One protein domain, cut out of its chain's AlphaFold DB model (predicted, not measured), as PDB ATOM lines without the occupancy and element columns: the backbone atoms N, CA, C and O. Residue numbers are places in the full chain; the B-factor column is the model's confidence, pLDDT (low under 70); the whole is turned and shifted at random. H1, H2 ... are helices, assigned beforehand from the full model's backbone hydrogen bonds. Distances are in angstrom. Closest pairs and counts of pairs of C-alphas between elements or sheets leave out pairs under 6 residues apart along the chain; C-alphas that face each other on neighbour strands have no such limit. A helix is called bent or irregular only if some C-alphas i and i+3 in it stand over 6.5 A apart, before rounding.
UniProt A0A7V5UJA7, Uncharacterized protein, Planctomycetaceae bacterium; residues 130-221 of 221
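This is residues 130 to 221 of the 221 residues of an uncharacterized protein of Planctomycetaceae bacterium (UniProt A0A7V5UJA7). Three helices, H1, H2 and H3, make an up-and-down bundle, each running against the one before it, and a fourth long helix, H5, stands across one end of it. The short helix H4 packs on residues 154 to 157 of H2, and a long loop, residues 177 to 191, leads to it from the end of H3. The printed part has 92 residues with five named helices, in the order H1 to H5, and no named strand; the class is all helix. The whole is compact, with a radius of gyration of the C-alphas of 12.3 A, and spans 33 by 29 by 25 A.

H1, residues 131 to 144, touches H2, residues 147 to 158, at a shallow tilt of 25 degrees, opposite ways; this helical hairpin has its closest C-alphas at Leu 141 and Ala 149, 5.1 A apart. H2 and H3, residues 162 to 176, form a second helical hairpin, with 4.7 A between the closest C-alphas, those of Leu 157 and Arg 165; their tilt of 36 degrees is only just steep. H1 and H3 touch at a shallow tilt of 16 degrees, the same way, closest at the C-alphas of Glu 135 and Val 164, 6.3 A apart. H2 is the hub, touching the four other helices. H4, residues 192 to 197, touches H2 at a steep tilt of 54 degrees, with the closest C-alphas, Leu 157 and Pro 192, 6.0 A apart, and is apart from H1. H5, residues 202 to 217, is about perpendicular to H2, at 75 degrees, and to H3, at 88 degrees. It touches H2 closest at the C-alphas of Glu 147 and Val 209, 6.0 A apart, and H3 at those of Ile 175 and Leu 212, 5.7 A apart. Every O i to N i+4 pair is within hydrogen-bond range in H3, H4 and H5; H2 has 7 of 8, and H1 has 4 of 10, beside 7 of 11 O i to N i+3 pairs.

H1 begins at C-alpha 131, (31.687, -11.224, 37.668), and is 21.0 A long; it is irregular, with C-alphas 136 and 139 7.5 A apart. H2 is 18.0 A long, H3 21.2 A and the short H4 8.8 A. H5, 22.5 A long, ends at C-alpha 217, (54.081, -29.759, 40.530).

The two C-alphas farthest apart, those of Ser 160 and Gly 221, are 37.1 A apart. The printed part has no cut and ends at the chain's last residue, 221. The link from H3 to H4 is long, with 15 residues; the three others are tight. The mean pLDDT of the printed part is 88.3, and residues 180 to 186 and 216 to 221 are under 70.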
ATOM      1  N   ASP A 130      31.752  -7.840  40.859       97.50
ATOM      2  CA  ASP A 130      32.248  -7.863  39.476       97.50
ATOM      3  C   ASP A 130      32.520  -9.301  38.991       97.50
ATOM      4  O   ASP A 130      33.590  -9.868  39.230       97.50
ATOM      5  N   GLU A 131      31.558  -9.887  38.272       96.44
ATOM      6  CA  GLU A 131      31.687 -11.224  37.668       96.44
ATOM      7  C   GLU A 131      32.866 -11.309  36.684       96.44
ATOM      8  O   GLU A 131      33.605 -12.293  36.685       96.44
ATOM      9  N   THR A 132      33.122 -10.251  35.903       96.00
ATOM     10  CA  THR A 132      34.227 -10.231  34.929       96.00
ATOM     11  C   THR A 132      35.583 -10.276  35.632       96.00
ATOM     12  O   THR A 132      36.508 -10.948  35.169       96.00
ATOM     13  N   LEU A 133      35.716  -9.596  36.774       97.19
ATOM     14  CA  LEU A 133      36.905  -9.682  37.620       97.19
ATOM     15  C   LEU A 133      37.122 -11.113  38.129       97.19
ATOM     16  O   LEU A 133      38.248 -11.617  38.059       97.19
ATOM     17  N   LYS A 134      36.061 -11.763  38.624       97.62
ATOM     18  CA  LYS A 134      36.124 -13.141  39.129       97.62
ATOM     19  C   LYS A 134      36.547 -14.103  38.034       97.62
ATOM     20  O   LYS A 134      37.545 -14.801  38.190       97.62
ATOM     21  N   GLU A 135      35.879 -14.070  36.886       92.94
ATOM     22  CA  GLU A 135      36.228 -14.877  35.712       92.94
ATOM     23  C   GLU A 135      37.687 -14.685  35.286       92.94
ATOM     24  O   GLU A 135      38.415 -15.650  35.025       92.94
ATOM     25  N   ALA A 136      38.140 -13.430  35.253       91.81
ATOM     26  CA  ALA A 136      39.487 -13.096  34.828       91.81
ATOM     27  C   ALA A 136      40.560 -13.634  35.782       91.81
ATOM     28  O   ALA A 136      41.652 -13.938  35.306       91.81
ATOM     29  N   HIS A 137      40.283 -13.774  37.086       95.06
ATOM     30  CA  HIS A 137      41.293 -14.047  38.117       95.06
ATOM     31  C   HIS A 137      41.103 -15.341  38.923       95.06
ATOM     32  O   HIS A 137      42.049 -15.767  39.585       95.06
ATOM     33  N   MET A 138      39.965 -16.033  38.834       94.69
ATOM     34  CA  MET A 138      39.698 -17.264  39.596       94.69
ATOM     35  C   MET A 138      40.742 -18.366  39.341       94.69
ATOM     36  O   MET A 138      41.118 -19.099  40.253       94.69
ATOM     37  N   TYR A 139      41.310 -18.418  38.130       90.56
ATOM     38  CA  TYR A 139      42.408 -19.327  37.764       90.56
ATOM     39  C   TYR A 139      43.672 -19.188  38.637       90.56
ATOM     40  O   TYR A 139      44.577 -20.020  38.559       90.56
ATOM     41  N   GLN A 140      43.770 -18.119  39.430       93.81
ATOM     42  CA  GLN A 140      44.880 -17.865  40.338       93.81
ATOM     43  C   GLN A 140      44.656 -18.476  41.733       93.81
ATOM     44  O   GLN A 140      45.638 -18.669  42.446       93.81
ATOM     45  N   LEU A 141      43.419 -18.830  42.122       96.00
ATOM     46  CA  LEU A 141      43.124 -19.480  43.413       96.00
ATOM     47  C   LEU A 141      43.948 -20.766  43.627       96.00
ATOM     48  O   LEU A 141      44.565 -20.897  44.690       96.00
ATOM     49  N   PRO A 142      44.083 -21.669  42.630       92.88
ATOM     50  CA  PRO A 142      44.929 -22.857  42.747       92.88
ATOM     51  C   PRO A 142      46.399 -22.571  43.093       92.88
ATOM     52  O   PRO A 142      47.076 -23.431  43.654       92.88
ATOM     53  N   TRP A 143      46.916 -21.368  42.805       92.56
ATOM     54  CA  TRP A 143      48.314 -21.019  43.091       92.56
ATOM     55  C   TRP A 143      48.641 -21.011  44.585       92.56
ATOM     56  O   TRP A 143      49.819 -21.103  44.929       92.56
ATOM     57  N   LEU A 144      47.644 -20.898  45.474       94.31
ATOM     58  CA  LEU A 144      47.883 -20.949  46.919       94.31
ATOM     59  C   LEU A 144      48.349 -22.338  47.385       94.31
ATOM     60  O   LEU A 144      49.036 -22.438  48.400       94.31
ATOM     61  N   GLY A 145      47.979 -23.413  46.673       93.12
ATOM     62  CA  GLY A 145      48.430 -24.777  46.981       93.12
ATOM     63  C   GLY A 145      48.069 -25.266  48.392       93.12
ATOM     64  O   GLY A 145      48.760 -26.123  48.953       93.12
ATOM     65  N   ASN A 146      47.041 -24.685  49.009       95.06
ATOM     66  CA  ASN A 146      46.644 -24.950  50.385       95.06
ATOM     67  C   ASN A 146      45.121 -24.846  50.550       95.06
ATOM     68  O   ASN A 146      44.402 -24.540  49.601       95.06
ATOM     69  N   GLU A 147      44.647 -25.111  51.764       96.75
ATOM     70  CA  GLU A 147      43.226 -25.175  52.111       96.75
ATOM     71  C   GLU A 147      42.441 -23.900  51.756       96.75
ATOM     72  O   GLU A 147      41.292 -23.982  51.328       96.75
ATOM     73  N   HIS A 148      43.071 -22.720  51.832       96.56
ATOM     74  CA  HIS A 148      42.423 -21.457  51.472       96.56
ATOM     75  C   HIS A 148      41.972 -21.435  50.009       96.56
ATOM     76  O   HIS A 148      40.932 -20.854  49.722       96.56
ATOM     77  N   ALA A 149      42.710 -22.072  49.091       96.81
ATOM     78  CA  ALA A 149      42.278 -22.174  47.694       96.81
ATOM     79  C   ALA A 149      40.944 -22.913  47.580       96.81
ATOM     80  O   ALA A 149      40.048 -22.460  46.877       96.81
ATOM     81  N   ILE A 150      40.827 -24.045  48.278       98.00
ATOM     82  CA  ILE A 150      39.643 -24.902  48.231       98.00
ATOM     83  C   ILE A 150      38.461 -24.187  48.883       98.00
ATOM     84  O   ILE A 150      37.393 -24.124  48.287       98.00
ATOM     85  N   ASN A 151      38.674 -23.561  50.041       98.31
ATOM     86  CA  ASN A 151      37.638 -22.794  50.729       98.31
ATOM     87  C   ASN A 151      37.111 -21.627  49.878       98.31
ATOM     88  O   ASN A 151      35.901 -21.489  49.742       98.31
ATOM     89  N   LEU A 152      37.991 -20.848  49.238       98.38
ATOM     90  CA  LEU A 152      37.572 -19.754  48.353       98.38
ATOM     91  C   LEU A 152      36.823 -20.262  47.108       98.38
ATOM     92  O   LEU A 152      35.888 -19.616  46.648       98.38
ATOM     93  N   LEU A 153      37.204 -21.422  46.563       98.00
ATOM     94  CA  LEU A 153      36.457 -22.060  45.474       98.00
ATOM     95  C   LEU A 153      35.072 -22.541  45.933       98.00
ATOM     96  O   LEU A 153      34.111 -22.394  45.184       98.00
ATOM     97  N   ILE A 154      34.956 -23.087  47.148       98.50
ATOM     98  CA  ILE A 154      33.667 -23.483  47.738       98.50
ATOM     99  C   ILE A 154      32.777 -22.256  47.958       98.50
ATOM    100  O   ILE A 154      31.591 -22.316  47.648       98.50
ATOM    101  N   ASP A 155      33.331 -21.134  48.427       98.31
ATOM    102  CA  ASP A 155      32.575 -19.885  48.598       98.31
ATOM    103  C   ASP A 155      31.961 -19.415  47.261       98.31
ATOM    104  O   ASP A 155      30.785 -19.051  47.202       98.31
ATOM    105  N   LEU A 156      32.707 -19.533  46.155       98.31
ATOM    106  CA  LEU A 156      32.238 -19.184  44.806       98.31
ATOM    107  C   LEU A 156      31.153 -20.122  44.243       98.31
ATOM    108  O   LEU A 156      30.532 -19.794  43.230       98.31
ATOM    109  N   LEU A 157      30.858 -21.262  44.877       98.25
ATOM    110  CA  LEU A 157      29.710 -22.097  44.494       98.25
ATOM    111  C   LEU A 157      28.363 -21.427  44.790       98.25
ATOM    112  O   LEU A 157      27.353 -21.822  44.211       98.25
ATOM    113  N   GLN A 158      28.349 -20.421  45.666       96.81
ATOM    114  CA  GLN A 158      27.163 -19.648  46.043       96.81
ATOM    115  C   GLN A 158      27.159 -18.235  45.436       96.81
ATOM    116  O   GLN A 158      26.352 -17.392  45.823       96.81
ATOM    117  N   ASP A 159      28.045 -17.974  44.472       98.06
ATOM    118  CA  ASP A 159      28.147 -16.684  43.793       98.06
ATOM    119  C   ASP A 159      26.857 -16.308  43.045       98.06
ATOM    120  O   ASP A 159      26.139 -17.185  42.558       98.06
ATOM    121  N   SER A 160      26.566 -15.014  42.879       95.94
ATOM    122  CA  SER A 160      25.421 -14.559  42.080       95.94
ATOM    123  C   SER A 160      25.573 -14.895  40.592       95.94
ATOM    124  O   SER A 160      24.585 -15.264  39.942       95.94
ATOM    125  N   GLY A 161      26.802 -14.856  40.069       96.12
ATOM    126  CA  GLY A 161      27.120 -15.129  38.671       96.12
ATOM    127  C   GLY A 161      27.060 -16.617  38.342       96.12
ATOM    128  O   GLY A 161      27.805 -17.431  38.887       96.12
ATOM    129  N   SER A 162      26.190 -17.011  37.409       94.75
ATOM    130  CA  SER A 162      26.027 -18.425  37.035       94.75
ATOM    131  C   SER A 162      27.286 -19.028  36.419       94.75
ATOM    132  O   SER A 162      27.615 -20.185  36.688       94.75
ATOM    133  N   PHE A 163      28.010 -18.239  35.628       93.75
ATOM    134  CA  PHE A 163      29.258 -18.672  35.021       93.75
ATOM    135  C   PHE A 163      30.382 -18.782  36.059       93.75
ATOM    136  O   PHE A 163      31.127 -19.759  36.031       93.75
ATOM    137  N   VAL A 164      30.435 -17.876  37.041       96.69
ATOM    138  CA  VAL A 164      31.359 -17.964  38.184       96.69
ATOM    139  C   VAL A 164      31.124 -19.252  38.979       96.69
ATOM    140  O   VAL A 164      32.071 -20.010  39.195       96.69
ATOM    141  N   ARG A 165      29.865 -19.569  39.325       96.69
ATOM    142  CA  ARG A 165      29.522 -20.833  40.005       96.69
ATOM    143  C   ARG A 165      29.965 -22.058  39.207       96.69
ATOM    144  O   ARG A 165      30.547 -22.986  39.765       96.69
ATOM    145  N   HIS A 166      29.702 -22.066  37.898       93.69
ATOM    146  CA  HIS A 166      30.105 -23.165  37.021       93.69
ATOM    147  C   HIS A 166      31.630 -23.332  36.980       93.69
ATOM    148  O   HIS A 166      32.136 -24.446  37.110       93.69
ATOM    149  N   LEU A 167      32.365 -22.229  36.839       93.12
ATOM    150  CA  LEU A 167      33.822 -22.220  36.831       93.12
ATOM    151  C   LEU A 167      34.410 -22.745  38.152       93.12
ATOM    152  O   LEU A 167      35.334 -23.567  38.125       93.12
ATOM    153  N   ALA A 168      33.867 -22.324  39.296       96.12
ATOM    154  CA  ALA A 168      34.284 -22.805  40.610       96.12
ATOM    155  C   ALA A 168      34.036 -24.313  40.769       96.12
ATOM    156  O   ALA A 168      34.951 -25.061  41.124       96.12
ATOM    157  N   LEU A 169      32.836 -24.778  40.404       95.81
ATOM    158  CA  LEU A 169      32.463 -26.192  40.454       95.81
ATOM    159  C   LEU A 169      33.351 -27.057  39.557       95.81
ATOM    160  O   LEU A 169      33.817 -28.122  39.959       95.81
ATOM    161  N   SER A 170      33.605 -26.583  38.343       93.00
ATOM    162  CA  SER A 170      34.451 -27.267  37.373       93.00
ATOM    163  C   SER A 170      35.908 -27.345  37.850       93.00
ATOM    164  O   SER A 170      36.551 -28.384  37.716       93.00
ATOM    165  N   THR A 171      36.409 -26.290  38.503       93.12
ATOM    166  CA  THR A 171      37.752 -26.270  39.107       93.12
ATOM    167  C   THR A 171      37.862 -27.245  40.282       93.12
ATOM    168  O   THR A 171      38.847 -27.976  40.372       93.12
ATOM    169  N   LEU A 172      36.854 -27.308  41.158       95.56
ATOM    170  CA  LEU A 172      36.819 -28.266  42.270       95.56
ATOM    171  C   LEU A 172      36.806 -29.714  41.768       95.56
ATOM    172  O   LEU A 172      37.624 -30.513  42.217       95.56
ATOM    173  N   ASN A 173      35.976 -30.023  40.768       94.44
ATOM    174  CA  ASN A 173      35.963 -31.343  40.134       94.44
ATOM    175  C   ASN A 173      37.316 -31.680  39.490       94.44
ATOM    176  O   ASN A 173      37.803 -32.803  39.623       94.44
ATOM    177  N   ALA A 174      37.956 -30.718  38.819       91.56
ATOM    178  CA  ALA A 174      39.271 -30.927  38.221       91.56
ATOM    179  C   ALA A 174      40.346 -31.251  39.269       91.56
ATOM    180  O   ALA A 174      41.183 -32.128  39.049       91.56
ATOM    181  N   ILE A 175      40.293 -30.599  40.434       92.88
ATOM    182  CA  ILE A 175      41.181 -30.890  41.565       92.88
ATOM    183  C   ILE A 175      40.875 -32.275  42.153       92.88
ATOM    184  O   ILE A 175      41.789 -33.084  42.314       92.88
ATOM    185  N   GLU A 176      39.613 -32.583  42.461       94.50
ATOM    186  CA  GLU A 176      39.229 -33.855  43.090       94.50
ATOM    187  C   GLU A 176      39.572 -35.055  42.200       94.50
ATOM    188  O   GLU A 176      40.187 -36.022  42.655       94.50
ATOM    189  N   HIS A 177      39.263 -34.955  40.907       91.19
ATOM    190  CA  HIS A 177      39.440 -36.038  39.940       91.19
ATOM    191  C   HIS A 177      40.756 -35.968  39.161       91.19
ATOM    192  O   HIS A 177      40.981 -36.786  38.269       91.19
ATOM    193  N   ARG A 178      41.642 -35.023  39.505       88.00
ATOM    194  CA  ARG A 178      42.964 -34.832  38.886       88.00
ATOM    195  C   ARG A 178      42.893 -34.720  37.359       88.00
ATOM    196  O   ARG A 178      43.687 -35.331  36.645       88.00
ATOM    197  N   THR A 179      41.934 -33.951  36.852       82.69
ATOM    198  CA  THR A 179      41.783 -33.706  35.413       82.69
ATOM    199  C   THR A 179      42.396 -32.357  35.027       82.69
ATOM    200  O   THR A 179      42.399 -31.403  35.799       82.69
ATOM    201  N   HIS A 180      42.963 -32.275  33.819       63.44
ATOM    202  CA  HIS A 180      43.695 -31.086  33.349       63.44
ATOM    203  C   HIS A 180      42.801 -29.978  32.772       63.44
ATOM    204  O   HIS A 180      43.305 -28.937  32.357       63.44
ATOM    205  N   PHE A 181      41.482 -30.176  32.739       55.84
ATOM    206  CA  PHE A 181      40.552 -29.225  32.145       55.84
ATOM    207  C   PHE A 181      39.498 -28.793  33.154       55.84
ATOM    208  O   PHE A 181      38.916 -29.626  33.844       55.84
ATOM    209  N   VAL A 182      39.201 -27.491  33.146       59.50
ATOM    210  CA  VAL A 182      37.885 -26.969  33.524       59.50
ATOM    211  C   VAL A 182      36.901 -27.681  32.599       59.50
ATOM    212  O   VAL A 182      36.782 -27.362  31.415       59.50
ATOM    213  N   CYS A 183      36.329 -28.769  33.101       49.03
ATOM    214  CA  CYS A 183      35.455 -29.632  32.346       49.03
ATOM    215  C   CYS A 183      34.203 -28.827  31.979       49.03
ATOM    216  O   CYS A 183      33.424 -28.449  32.850       49.03
ATOM    217  N   LEU A 184      34.038 -28.561  30.681       53.44
ATOM    218  CA  LEU A 184      32.792 -28.070  30.083       53.44
ATOM    219  C   LEU A 184      31.837 -29.242  29.774       53.44
ATOM    220  O   LEU A 184      30.937 -29.107  28.942       53.44
ATOM    221  N   SER A 185      32.058 -30.425  30.371       55.22
ATOM    222  CA  SER A 185      31.126 -31.544  30.232       55.22
ATOM    223  C   SER A 185      29.767 -31.145  30.802       55.22
ATOM    224  O   SER A 185      29.680 -30.418  31.788       55.22
ATOM    225  N   HIS A 186      28.696 -31.632  30.175       59.12
ATOM    226  CA  HIS A 186      27.336 -31.395  30.666       59.12
ATOM    227  C   HIS A 186      27.080 -32.036  32.038       59.12
ATOM    228  O   HIS A 186      26.198 -31.584  32.758       59.12
ATOM    229  N   GLU A 187      27.865 -33.049  32.411       77.19
ATOM    230  CA  GLU A 187      27.769 -33.725  33.701       77.19
ATOM    231  C   GLU A 187      29.140 -33.699  34.379       77.19
ATOM    232  O   GLU A 187      30.121 -34.246  33.862       77.19
ATOM    233  N   LEU A 188      29.214 -32.986  35.503       84.69
ATOM    234  CA  LEU A 188      30.350 -33.011  36.419       84.69
ATOM    235  C   LEU A 188      30.105 -34.112  37.465       84.69
ATOM    236  O   LEU A 188      28.959 -34.261  37.894       84.69
ATOM    237  N   PRO A 189      31.136 -34.873  37.879       89.06
ATOM    238  CA  PRO A 189      30.985 -35.955  38.857       89.06
ATOM    239  C   PRO A 189      30.350 -35.537  40.190       89.06
ATOM    240  O   PRO A 189      29.579 -36.306  40.760       89.06
ATOM    241  N   CYS A 190      30.670 -34.334  40.670       93.19
ATOM    242  CA  CYS A 190      30.145 -33.769  41.908       93.19
ATOM    243  C   CYS A 190      29.429 -32.441  41.640       93.19
ATOM    244  O   CYS A 190      29.898 -31.612  40.849       93.19
ATOM    245  N   GLY A 191      28.308 -32.235  42.331       95.44
ATOM    246  CA  GLY A 191      27.543 -30.994  42.345       95.44
ATOM    247  C   GLY A 191      27.996 -30.020  43.442       95.44
ATOM    248  O   GLY A 191      28.835 -30.355  44.279       95.44
ATOM    249  N   PRO A 192      27.443 -28.792  43.470       96.62
ATOM    250  CA  PRO A 192      27.800 -27.790  44.476       96.62
ATOM    251  C   PRO A 192      27.590 -28.265  45.920       96.62
ATOM    252  O   PRO A 192      28.463 -28.071  46.767       96.62
ATOM    253  N   ASP A 193      26.466 -28.931  46.193       97.38
ATOM    254  CA  ASP A 193      26.100 -29.378  47.543       97.38
ATOM    255  C   ASP A 193      27.054 -30.462  48.084       97.38
ATOM    256  O   ASP A 193      27.309 -30.514  49.291       97.38
ATOM    257  N   ASP A 194      27.658 -31.273  47.205       96.81
ATOM    258  CA  ASP A 194      28.660 -32.282  47.583       96.81
ATOM    259  C   ASP A 194      29.927 -31.632  48.154       96.81
ATOM    260  O   ASP A 194      30.557 -32.161  49.070       96.81
ATOM    261  N   TYR A 195      30.322 -30.478  47.616       98.12
ATOM    262  CA  TYR A 195      31.484 -29.732  48.095       98.12
ATOM    263  C   TYR A 195      31.172 -28.923  49.348       98.12
ATOM    264  O   TYR A 195      31.968 -28.903  50.285       98.12
ATOM    265  N   ILE A 196      30.003 -28.284  49.387       98.00
ATOM    266  CA  ILE A 196      29.585 -27.457  50.522       98.00
ATOM    267  C   ILE A 196      29.421 -28.313  51.781       98.00
ATOM    268  O   ILE A 196      29.889 -27.923  52.848       98.00
ATOM    269  N   SER A 197      28.817 -29.498  51.661       97.81
ATOM    270  CA  SER A 197      28.620 -30.414  52.794       97.81
ATOM    271  C   SER A 197      29.919 -31.026  53.332       97.81
ATOM    272  O   SER A 197      29.983 -31.357  54.514       97.81
ATOM    273  N   ARG A 198      30.961 -31.141  52.496       97.88
ATOM    274  CA  ARG A 198      32.286 -31.665  52.870       97.88
ATOM    275  C   ARG A 198      33.294 -30.575  53.251       97.88
ATOM    276  O   ARG A 198      34.444 -30.902  53.524       97.88
ATOM    277  N   ARG A 199      32.902 -29.294  53.300       96.56
ATOM    278  CA  ARG A 199      33.817 -28.168  53.590       96.56
ATOM    279  C   ARG A 199      34.620 -28.361  54.881       96.56
ATOM    280  O   ARG A 199      35.813 -28.081  54.899       96.56
ATOM    281  N   ASP A 200      33.968 -28.862  55.928       96.56
ATOM    282  CA  ASP A 200      34.578 -29.075  57.248       96.56
ATOM    283  C   ASP A 200      35.116 -30.511  57.440       96.56
ATOM    284  O   ASP A 200      35.604 -30.863  58.517       96.56
ATOM    285  N   ASP A 201      35.043 -31.361  56.408       98.06
ATOM    286  CA  ASP A 201      35.617 -32.707  56.425       98.06
ATOM    287  C   ASP A 201      37.137 -32.628  56.211       98.06
ATOM    288  O   ASP A 201      37.647 -32.373  55.118       98.06
ATOM    289  N   MET A 202      37.880 -32.877  57.289       96.94
ATOM    290  CA  MET A 202      39.340 -32.822  57.294       96.94
ATOM    291  C   MET A 202      39.988 -33.854  56.354       96.94
ATOM    292  O   MET A 202      41.048 -33.578  55.791       96.94
ATOM    293  N   GLU A 203      39.406 -35.044  56.180       97.75
ATOM    294  CA  GLU A 203      39.954 -36.063  55.277       97.75
ATOM    295  C   GLU A 203      39.787 -35.619  53.822       97.75
ATOM    296  O   GLU A 203      40.761 -35.610  53.061       97.75
ATOM    297  N   PHE A 204      38.593 -35.139  53.474       97.38
ATOM    298  CA  PHE A 204      38.313 -34.553  52.166       97.38
ATOM    299  C   PHE A 204      39.248 -33.375  51.851       97.38
ATOM    300  O   PHE A 204      39.906 -33.368  50.806       97.38
ATOM    301  N   MET A 205      39.378 -32.408  52.765       97.75
ATOM    302  CA  MET A 205      40.230 -31.231  52.552       97.75
ATOM    303  C   MET A 205      41.702 -31.615  52.372       97.75
ATOM    304  O   MET A 205      42.385 -31.068  51.500       97.75
ATOM    305  N   ASN A 206      42.188 -32.608  53.121       97.25
ATOM    306  CA  ASN A 206      43.539 -33.134  52.941       97.25
ATOM    307  C   ASN A 206      43.741 -33.740  51.545       97.25
ATOM    308  O   ASN A 206      44.757 -33.453  50.906       97.25
ATOM    309  N   VAL A 207      42.787 -34.531  51.043       96.75
ATOM    310  CA  VAL A 207      42.846 -35.103  49.685       96.75
ATOM    311  C   VAL A 207      42.848 -34.001  48.625       96.75
ATOM    312  O   VAL A 207      43.704 -34.006  47.735       96.75
ATOM    313  N   MET A 208      41.960 -33.013  48.743       96.94
ATOM    314  CA  MET A 208      41.878 -31.888  47.807       96.94
ATOM    315  C   MET A 208      43.182 -31.092  47.751       96.94
ATOM    316  O   MET A 208      43.706 -30.822  46.668       96.94
ATOM    317  N   VAL A 209      43.759 -30.757  48.909       96.25
ATOM    318  CA  VAL A 209      45.032 -30.027  48.987       96.25
ATOM    319  C   VAL A 209      46.188 -30.853  48.416       96.25
ATOM    320  O   VAL A 209      47.051 -30.307  47.723       96.25
ATOM    321  N   GLN A 210      46.219 -32.165  48.660       94.81
ATOM    322  CA  GLN A 210      47.224 -33.048  48.063       94.81
ATOM    323  C   GLN A 210      47.116 -33.079  46.535       94.81
ATOM    324  O   GLN A 210      48.131 -32.919  45.853       94.81
ATOM    325  N   ASN A 211      45.905 -33.228  45.994       94.25
ATOM    326  CA  ASN A 211      45.674 -33.231  44.551       94.25
ATOM    327  C   ASN A 211      46.052 -31.890  43.912       94.25
ATOM    328  O   ASN A 211      46.734 -31.863  42.885       94.25
ATOM    329  N   LEU A 212      45.681 -30.779  44.554       92.12
ATOM    330  CA  LEU A 212      46.018 -29.430  44.110       92.12
ATOM    331  C   LEU A 212      47.538 -29.245  43.969       92.12
ATOM    332  O   LEU A 212      48.023 -28.757  42.947       92.12
ATOM    333  N   ARG A 213      48.307 -29.685  44.971       89.62
ATOM    334  CA  ARG A 213      49.778 -29.616  44.945       89.62
ATOM    335  C   ARG A 213      50.384 -30.495  43.853       89.62
ATOM    336  O   ARG A 213      51.361 -30.096  43.227       89.62
ATOM    337  N   GLN A 214      49.816 -31.676  43.610       83.88
ATOM    338  CA  GLN A 214      50.295 -32.585  42.563       83.88
ATOM    339  C   GLN A 214      50.050 -32.025  41.158       83.88
ATOM    340  O   GLN A 214      50.955 -32.075  40.328       83.88
ATOM    341  N   SER A 215      48.879 -31.429  40.916       73.00
ATOM    342  CA  SER A 215      48.571 -30.743  39.656       73.00
ATOM    343  C   SER A 215      49.549 -29.594  39.386       73.00
ATOM    344  O   SER A 215      50.057 -29.461  38.275       73.00
ATOM    345  N   TYR A 216      49.892 -28.816  40.416       63.16
ATOM    346  CA  TYR A 216      50.832 -27.704  40.278       63.16
ATOM    347  C   TYR A 216      52.277 -28.163  40.025       63.16
ATOM    348  O   TYR A 216      52.971 -27.595  39.183       63.16
ATOM    349  N   ASN A 217      52.730 -29.218  40.707       53.41
ATOM    350  CA  ASN A 217      54.081 -29.759  40.530       53.41
ATOM    351  C   ASN A 217      54.285 -30.429  39.163       53.41
ATOM    352  O   ASN A 217      55.394 -30.401  38.643       53.41
ATOM    353  N   ALA A 218      53.229 -30.974  38.550       45.38
ATOM    354  CA  ALA A 218      53.282 -31.522  37.192       45.38
ATOM    355  C   ALA A 218      53.433 -30.444  36.097       45.38
ATOM    356  O   ALA A 218      53.610 -30.784  34.931       45.38
ATOM    357  N   HIS A 219      53.308 -29.156  36.440       39.16
ATOM    358  CA  HIS A 219      53.434 -28.017  35.517       39.16
ATOM    359  C   HIS A 219      54.581 -27.067  35.906       39.16
ATOM    360  O   HIS A 219      54.768 -26.030  35.274       39.16
ATOM    361  N   ALA A 220      55.321 -27.399  36.967       34.28
ATOM    362  CA  ALA A 220      56.456 -26.634  37.484       34.28
ATOM    363  C   ALA A 220      57.780 -27.425  37.440       34.28
ATOM    364  O   ALA A 220      58.759 -26.991  38.053       34.28
ATOM    365  N   GLY A 221      57.787 -28.585  36.773       28.66
ATOM    366  CA  GLY A 221      58.933 -29.479  36.601       28.66
ATOM    367  C   GLY A 221      59.228 -29.754  35.139       28.66
ATOM    368  O   GLY A 221      58.288 -29.618  34.323       28.66
TER     369      GLY A 221